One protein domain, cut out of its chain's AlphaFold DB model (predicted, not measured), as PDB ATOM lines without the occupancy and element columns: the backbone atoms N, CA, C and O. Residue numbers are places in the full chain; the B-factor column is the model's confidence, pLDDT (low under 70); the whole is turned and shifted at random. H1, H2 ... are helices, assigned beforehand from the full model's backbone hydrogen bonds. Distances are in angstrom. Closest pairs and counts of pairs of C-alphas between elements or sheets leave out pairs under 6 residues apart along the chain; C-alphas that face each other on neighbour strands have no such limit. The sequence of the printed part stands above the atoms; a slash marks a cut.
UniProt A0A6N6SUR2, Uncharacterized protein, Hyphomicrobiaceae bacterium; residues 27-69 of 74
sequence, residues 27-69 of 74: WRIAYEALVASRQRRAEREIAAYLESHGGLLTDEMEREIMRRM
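AT A GLANCE: This is residues 27 to 69 of the 74 residues of an uncharacterized protein of Hyphomicrobiaceae bacterium (UniProt A0A6N6SUR2). Picture an open hook: one long, unbent helix, H1, makes the shank, and beyond its far end a loop turns the backbone into a short second helix, H2, which heads partly back without packing on H1. The middle of the hook is empty. The printed part has 43 residues with two named helices, H1 then H2 along the chain, and no named strand; its class is all helix. The whole is extended, with a radius of gyration of the C-alphas of 14.7 A, and the outline is flat, spanning 42 by 24 by 9 A.

HOW THE PARTS SIT: Start at Trp 27, where H1, residues 27 to 52, begins; its N-to-C direction is (0.88, -0.43, -0.22). After it comes a short link of 7 residues, and then H2, residues 60 to 69, with N-to-C direction (-0.82, 0.30, -0.49). H1 and H2 are apart, with no C-alpha of the one within 8 A of the other. In both helices every O i to N i+4 pair is within hydrogen-bond range.

IN THESE COORDINATES: Find C-alpha 27 at (22.824, -3.635, -10.581); from there H1 runs 37.4 A to C-alpha 52 at (55.581, -20.161, -17.844). H2 spans 14.1 A from C-alpha 60 to C-alpha 69, which you will find at (46.761, -6.690, -35.005).

THE WHOLE: The C-alphas of Trp 27 and Asp 59 are the two farthest apart, at 42.6 A. Residues 27 to 52, 54 to 60 and 62 to 69 stand free. The printed part has no cut, and its one link is short. In the B-factor column, the mean pLDDT of the printed part is 75.6; look for the model's low values, under 70, at residues 49 to 50 and 53 to 61.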
ATOM      1  N   TRP A  27      22.380  -3.131  -9.280       85.25
ATOM      2  CA  TRP A  27      22.824  -3.635 -10.581       85.25
ATOM      3  C   TRP A  27      24.232  -3.181 -10.969       85.25
ATOM      4  O   TRP A  27      25.002  -3.972 -11.507       85.25
ATOM      5  N   ARG A  28      24.595  -1.931 -10.656       82.38
ATOM      6  CA  ARG A  28      25.952  -1.414 -10.880       82.38
ATOM      7  C   ARG A  28      26.964  -2.171 -10.024       82.38
ATOM      8  O   ARG A  28      28.007  -2.553 -10.530       82.38
ATOM      9  N   ILE A  29      26.625  -2.458  -8.768       86.19
ATOM     10  CA  ILE A  29      27.492  -3.230  -7.864       86.19
ATOM     11  C   ILE A  29      27.686  -4.660  -8.388       86.19
ATOM     12  O   ILE A  29      28.807  -5.160  -8.411       86.19
ATOM     13  N   ALA A  30      26.614  -5.312  -8.849       84.94
ATOM     14  CA  ALA A  30      26.697  -6.652  -9.426       84.94
ATOM     15  C   ALA A  30      27.537  -6.683 -10.717       84.94
ATOM     16  O   ALA A  30      28.350  -7.589 -10.905       84.94
ATOM     17  N   TYR A  31      27.384  -5.678 -11.582       86.94
ATOM     18  CA  TYR A  31      28.196  -5.528 -12.788       86.94
ATOM     19  C   TYR A  31      29.676  -5.293 -12.457       86.94
ATOM     20  O   TYR A  31      30.536  -6.001 -12.977       86.94
ATOM     21  N   GLU A  32      29.980  -4.372 -11.538       86.38
ATOM     22  CA  GLU A  32      31.345  -4.122 -11.053       86.38
ATOM     23  C   GLU A  32      31.969  -5.400 -10.470       86.38
ATOM     24  O   GLU A  32      33.117  -5.725 -10.768       86.38
ATOM     25  N   ALA A  33      31.205  -6.182  -9.699       84.50
ATOM     26  CA  ALA A  33      31.667  -7.455  -9.150       84.50
ATOM     27  C   ALA A  33      31.962  -8.495 -10.244       84.50
ATOM     28  O   ALA A  33      32.965  -9.213 -10.162       84.50
ATOM     29  N   LEU A  34      31.128  -8.561 -11.286       87.44
ATOM     30  CA  LEU A  34      31.356  -9.438 -12.431       87.44
ATOM     31  C   LEU A  34      32.622  -9.028 -13.193       87.44
ATOM     32  O   LEU A  34      33.470  -9.883 -13.452       87.44
ATOM     33  N   VAL A  35      32.788  -7.739 -13.494       88.06
ATOM     34  CA  VAL A  35      33.987  -7.201 -14.157       88.06
ATOM     35  C   VAL A  35      35.234  -7.486 -13.321       88.06
ATOM     36  O   VAL A  35      36.191  -8.059 -13.836       88.06
ATOM     37  N   ALA A  36      35.201  -7.219 -12.014       86.56
ATOM     38  CA  ALA A  36      36.310  -7.513 -11.110       86.56
ATOM     39  C   ALA A  36      36.643  -9.016 -11.054       86.56
ATOM     40  O   ALA A  36      37.809  -9.400 -10.962       86.56
ATOM     41  N   SER A  37      35.640  -9.898 -11.135       81.81
ATOM     42  CA  SER A  37      35.874 -11.349 -11.178       81.81
ATOM     43  C   SER A  37      36.564 -11.791 -12.474       81.81
ATOM     44  O   SER A  37      37.452 -12.647 -12.442       81.81
ATOM     45  N   ARG A  38      36.190 -11.180 -13.606       81.56
ATOM     46  CA  ARG A  38      36.793 -11.425 -14.921       81.56
ATOM     47  C   ARG A  38      38.217 -10.895 -14.971       81.56
ATOM     48  O   ARG A  38      39.099 -11.621 -15.413       81.56
ATOM     49  N   GLN A  39      38.439  -9.706 -14.423       82.94
ATOM     50  CA  GLN A  39      39.748  -9.082 -14.306       82.94
ATOM     51  C   GLN A  39      40.721  -9.969 -13.520       82.94
ATOM     52  O   GLN A  39      41.760 -10.345 -14.045       82.94
ATOM     53  N   ARG A  40      40.339 -10.440 -12.325       84.94
ATOM     54  CA  ARG A  40      41.187 -11.354 -11.531       84.94
ATOM     55  C   ARG A  40      41.474 -12.679 -12.230       84.94
ATOM     56  O   ARG A  40      42.494 -13.315 -11.981       84.94
ATOM     57  N   ARG A  41      40.544 -13.163 -13.060       81.12
ATOM     58  CA  ARG A  41      40.774 -14.368 -13.861       81.12
ATOM     59  C   ARG A  41      41.800 -14.101 -14.960       81.12
ATOM     60  O   ARG A  41      42.738 -14.880 -15.069       81.12
ATOM     61  N   ALA A  42      41.649 -12.999 -15.691       76.12
ATOM     62  CA  ALA A  42      42.607 -12.579 -16.703       76.12
ATOM     63  C   ALA A  42      43.997 -12.349 -16.093       76.12
ATOM     64  O   ALA A  42      44.976 -12.850 -16.623       76.12
ATOM     65  N   GLU A  43      44.087 -11.694 -14.935       78.06
ATOM     66  CA  GLU A  43      45.350 -11.466 -14.219       78.06
ATOM     67  C   GLU A  43      46.052 -12.770 -13.833       78.06
ATOM     68  O   GLU A  43      47.266 -12.866 -13.968       78.06
ATOM     69  N   ARG A  44      45.309 -13.799 -13.405       82.50
ATOM     70  CA  ARG A  44      45.889 -15.122 -13.120       82.50
ATOM     71  C   ARG A  44      46.370 -15.834 -14.373       82.50
ATOM     72  O   ARG A  44      47.410 -16.475 -14.333       82.50
ATOM     73  N   GLU A  45      45.620 -15.741 -15.465       77.69
ATOM     74  CA  GLU A  45      46.017 -16.328 -16.746       77.69
ATOM     75  C   GLU A  45      47.255 -15.611 -17.307       77.69
ATOM     76  O   GLU A  45      48.190 -16.271 -17.750       77.69
ATOM     77  N   ILE A  46      47.313 -14.282 -17.189       72.94
ATOM     78  CA  ILE A  46      48.479 -13.463 -17.534       72.94
ATOM     79  C   ILE A  46      49.668 -13.826 -16.643       72.94
ATOM     80  O   ILE A  46      50.751 -14.051 -17.163       72.94
ATOM     81  N   ALA A  47      49.486 -13.936 -15.326       77.50
ATOM     82  CA  ALA A  47      50.553 -14.316 -14.403       77.50
ATOM     83  C   ALA A  47      51.085 -15.726 -14.694       77.50
ATOM     84  O   ALA A  47      52.292 -15.908 -14.782       77.50
ATOM     85  N   ALA A  48      50.202 -16.698 -14.934       78.38
ATOM     86  CA  ALA A  48      50.593 -18.054 -15.310       78.38
ATOM     87  C   ALA A  48      51.303 -18.090 -16.672       78.38
ATOM     88  O   ALA A  48      52.268 -18.832 -16.859       78.38
ATOM     89  N   TYR A  49      50.861 -17.273 -17.629       69.00
ATOM     90  CA  TYR A  49      51.527 -17.115 -18.919       69.00
ATOM     91  C   TYR A  49      52.916 -16.484 -18.757       69.00
ATOM     92  O   TYR A  49      53.886 -17.000 -19.299       69.00
ATOM     93  N   LEU A  50      53.035 -15.428 -17.949       68.06
ATOM     94  CA  LEU A  50      54.294 -14.750 -17.637       68.06
ATOM     95  C   LEU A  50      55.277 -15.664 -16.901       68.06
ATOM     96  O   LEU A  50      56.457 -15.666 -17.225       68.06
ATOM     97  N   GLU A  51      54.802 -16.451 -15.940       73.19
ATOM     98  CA  GLU A  51      55.620 -17.387 -15.167       73.19
ATOM     99  C   GLU A  51      56.092 -18.565 -16.031       73.19
ATOM    100  O   GLU A  51      57.258 -18.948 -15.978       73.19
ATOM    101  N   SER A  52      55.221 -19.090 -16.901       70.06
ATOM    102  CA  SER A  52      55.581 -20.161 -17.844       70.06
ATOM    103  C   SER A  52      56.465 -19.696 -19.009       70.06
ATOM    104  O   SER A  52      57.215 -20.506 -19.550       70.06
ATOM    105  N   HIS A  53      56.417 -18.414 -19.384       66.50
ATOM    106  CA  HIS A  53      57.184 -17.832 -20.496       66.50
ATOM    107  C   HIS A  53      58.267 -16.841 -20.016       66.50
ATOM    108  O   HIS A  53      58.731 -16.002 -20.793       66.50
ATOM    109  N   GLY A  54      58.669 -16.944 -18.741       54.34
ATOM    110  CA  GLY A  54      59.429 -15.971 -17.939       54.34
ATOM    111  C   GLY A  54      60.871 -15.646 -18.348       54.34
ATOM    112  O   GLY A  54      61.735 -15.515 -17.488       54.34
ATOM    113  N   GLY A  55      61.154 -15.458 -19.636       57.91
ATOM    114  CA  GLY A  55      62.455 -14.958 -20.092       57.91
ATOM    115  C   GLY A  55      62.502 -14.322 -21.483       57.91
ATOM    116  O   GLY A  55      63.518 -13.724 -21.818       57.91
ATOM    117  N   LEU A  56      61.443 -14.416 -22.298       56.97
ATOM    118  CA  LEU A  56      61.472 -14.056 -23.733       56.97
ATOM    119  C   LEU A  56      60.326 -13.113 -24.135       56.97
ATOM    120  O   LEU A  56      59.774 -13.202 -25.230       56.97
ATOM    121  N   LEU A  57      59.942 -12.201 -23.242       57.88
ATOM    122  CA  LEU A  57      58.787 -11.328 -23.456       57.88
ATOM    123  C   LEU A  57      58.977 -10.241 -24.532       57.88
ATOM    124  O   LEU A  57      58.104  -9.395 -24.672       57.88
ATOM    125  N   THR A  58      60.090 -10.202 -25.263       61.62
ATOM    126  CA  THR A  58      60.482  -8.967 -25.963       61.62
ATOM    127  C   THR A  58      60.610  -9.039 -27.480       61.62
ATOM    128  O   THR A  58      60.780  -7.988 -28.070       61.62
ATOM    129  N   ASP A  59      60.462 -10.189 -28.153       64.00
ATOM    130  CA  ASP A  59      60.389 -10.181 -29.636       64.00
ATOM    131  C   ASP A  59      59.310 -11.116 -30.191       64.00
ATOM    132  O   ASP A  59      58.480 -10.695 -30.990       64.00
ATOM    133  N   GLU A  60      59.226 -12.364 -29.718       66.31
ATOM    134  CA  GLU A  60      58.209 -13.324 -30.186       66.31
ATOM    135  C   GLU A  60      56.785 -12.867 -29.816       66.31
ATOM    136  O   GLU A  60      55.865 -12.928 -30.631       66.31
ATOM    137  N   MET A  61      56.608 -12.341 -28.597       69.56
ATOM    138  CA  MET A  61      55.321 -11.812 -28.142       69.56
ATOM    139  C   MET A  61      54.939 -10.534 -28.898       69.56
ATOM    140  O   MET A  61      53.790 -10.391 -29.316       69.56
ATOM    141  N   GLU A  62      55.890  -9.625 -29.125       70.50
ATOM    142  CA  GLU A  62      55.653  -8.423 -29.931       70.50
ATOM    143  C   GLU A  62      55.281  -8.793 -31.374       70.50
ATOM    144  O   GLU A  62      54.341  -8.236 -31.946       70.50
ATOM    145  N   ARG A  63      55.951  -9.804 -31.936       75.44
ATOM    146  CA  ARG A  63      55.692 -10.347 -33.273       75.44
ATOM    147  C   ARG A  63      54.328 -11.029 -33.371       75.44
ATOM    148  O   ARG A  63      53.635 -10.863 -34.373       75.44
ATOM    149  N   GLU A  64      53.903 -11.750 -32.338       71.75
ATOM    150  CA  GLU A  64      52.566 -12.347 -32.232       71.75
ATOM    151  C   GLU A  64      51.470 -11.277 -32.169       71.75
ATOM    152  O   GLU A  64      50.472 -11.363 -32.893       71.75
ATOM    153  N   ILE A  65      51.669 -10.244 -31.346       76.62
ATOM    154  CA  ILE A  65      50.740  -9.115 -31.216       76.62
ATOM    155  C   ILE A  65      50.635  -8.376 -32.552       76.62
ATOM    156  O   ILE A  65      49.524  -8.164 -33.042       76.62
ATOM    157  N   MET A  66      51.766  -8.072 -33.199       76.62
ATOM    158  CA  MET A  66      51.783  -7.489 -34.542       76.62
ATOM    159  C   MET A  66      51.074  -8.378 -35.564       76.62
ATOM    160  O   MET A  66      50.321  -7.870 -36.391       76.62
ATOM    161  N   ARG A  67      51.237  -9.704 -35.507       79.25
ATOM    162  CA  ARG A  67      50.565 -10.614 -36.444       79.25
ATOM    163  C   ARG A  67      49.047 -10.618 -36.268       79.25
ATOM    164  O   ARG A  67      48.333 -10.645 -37.261       79.25
ATOM    165  N   ARG A  68      48.546 -10.559 -35.031       74.88
ATOM    166  CA  ARG A  68      47.099 -10.511 -34.751       74.88
ATOM    167  C   ARG A  68      46.475  -9.144 -35.017       74.88
ATOM    168  O   ARG A  68      45.310  -9.080 -35.392       74.88
ATOM    169  N   MET A  69      47.226  -8.066 -34.796       75.19
ATOM    170  CA  MET A  69      46.761  -6.690 -35.005       75.19
ATOM    171  C   MET A  69      46.971  -6.187 -36.432       75.19
ATOM    172  O   MET A  69      46.304  -5.236 -36.838       75.19
TER     173      MET A  69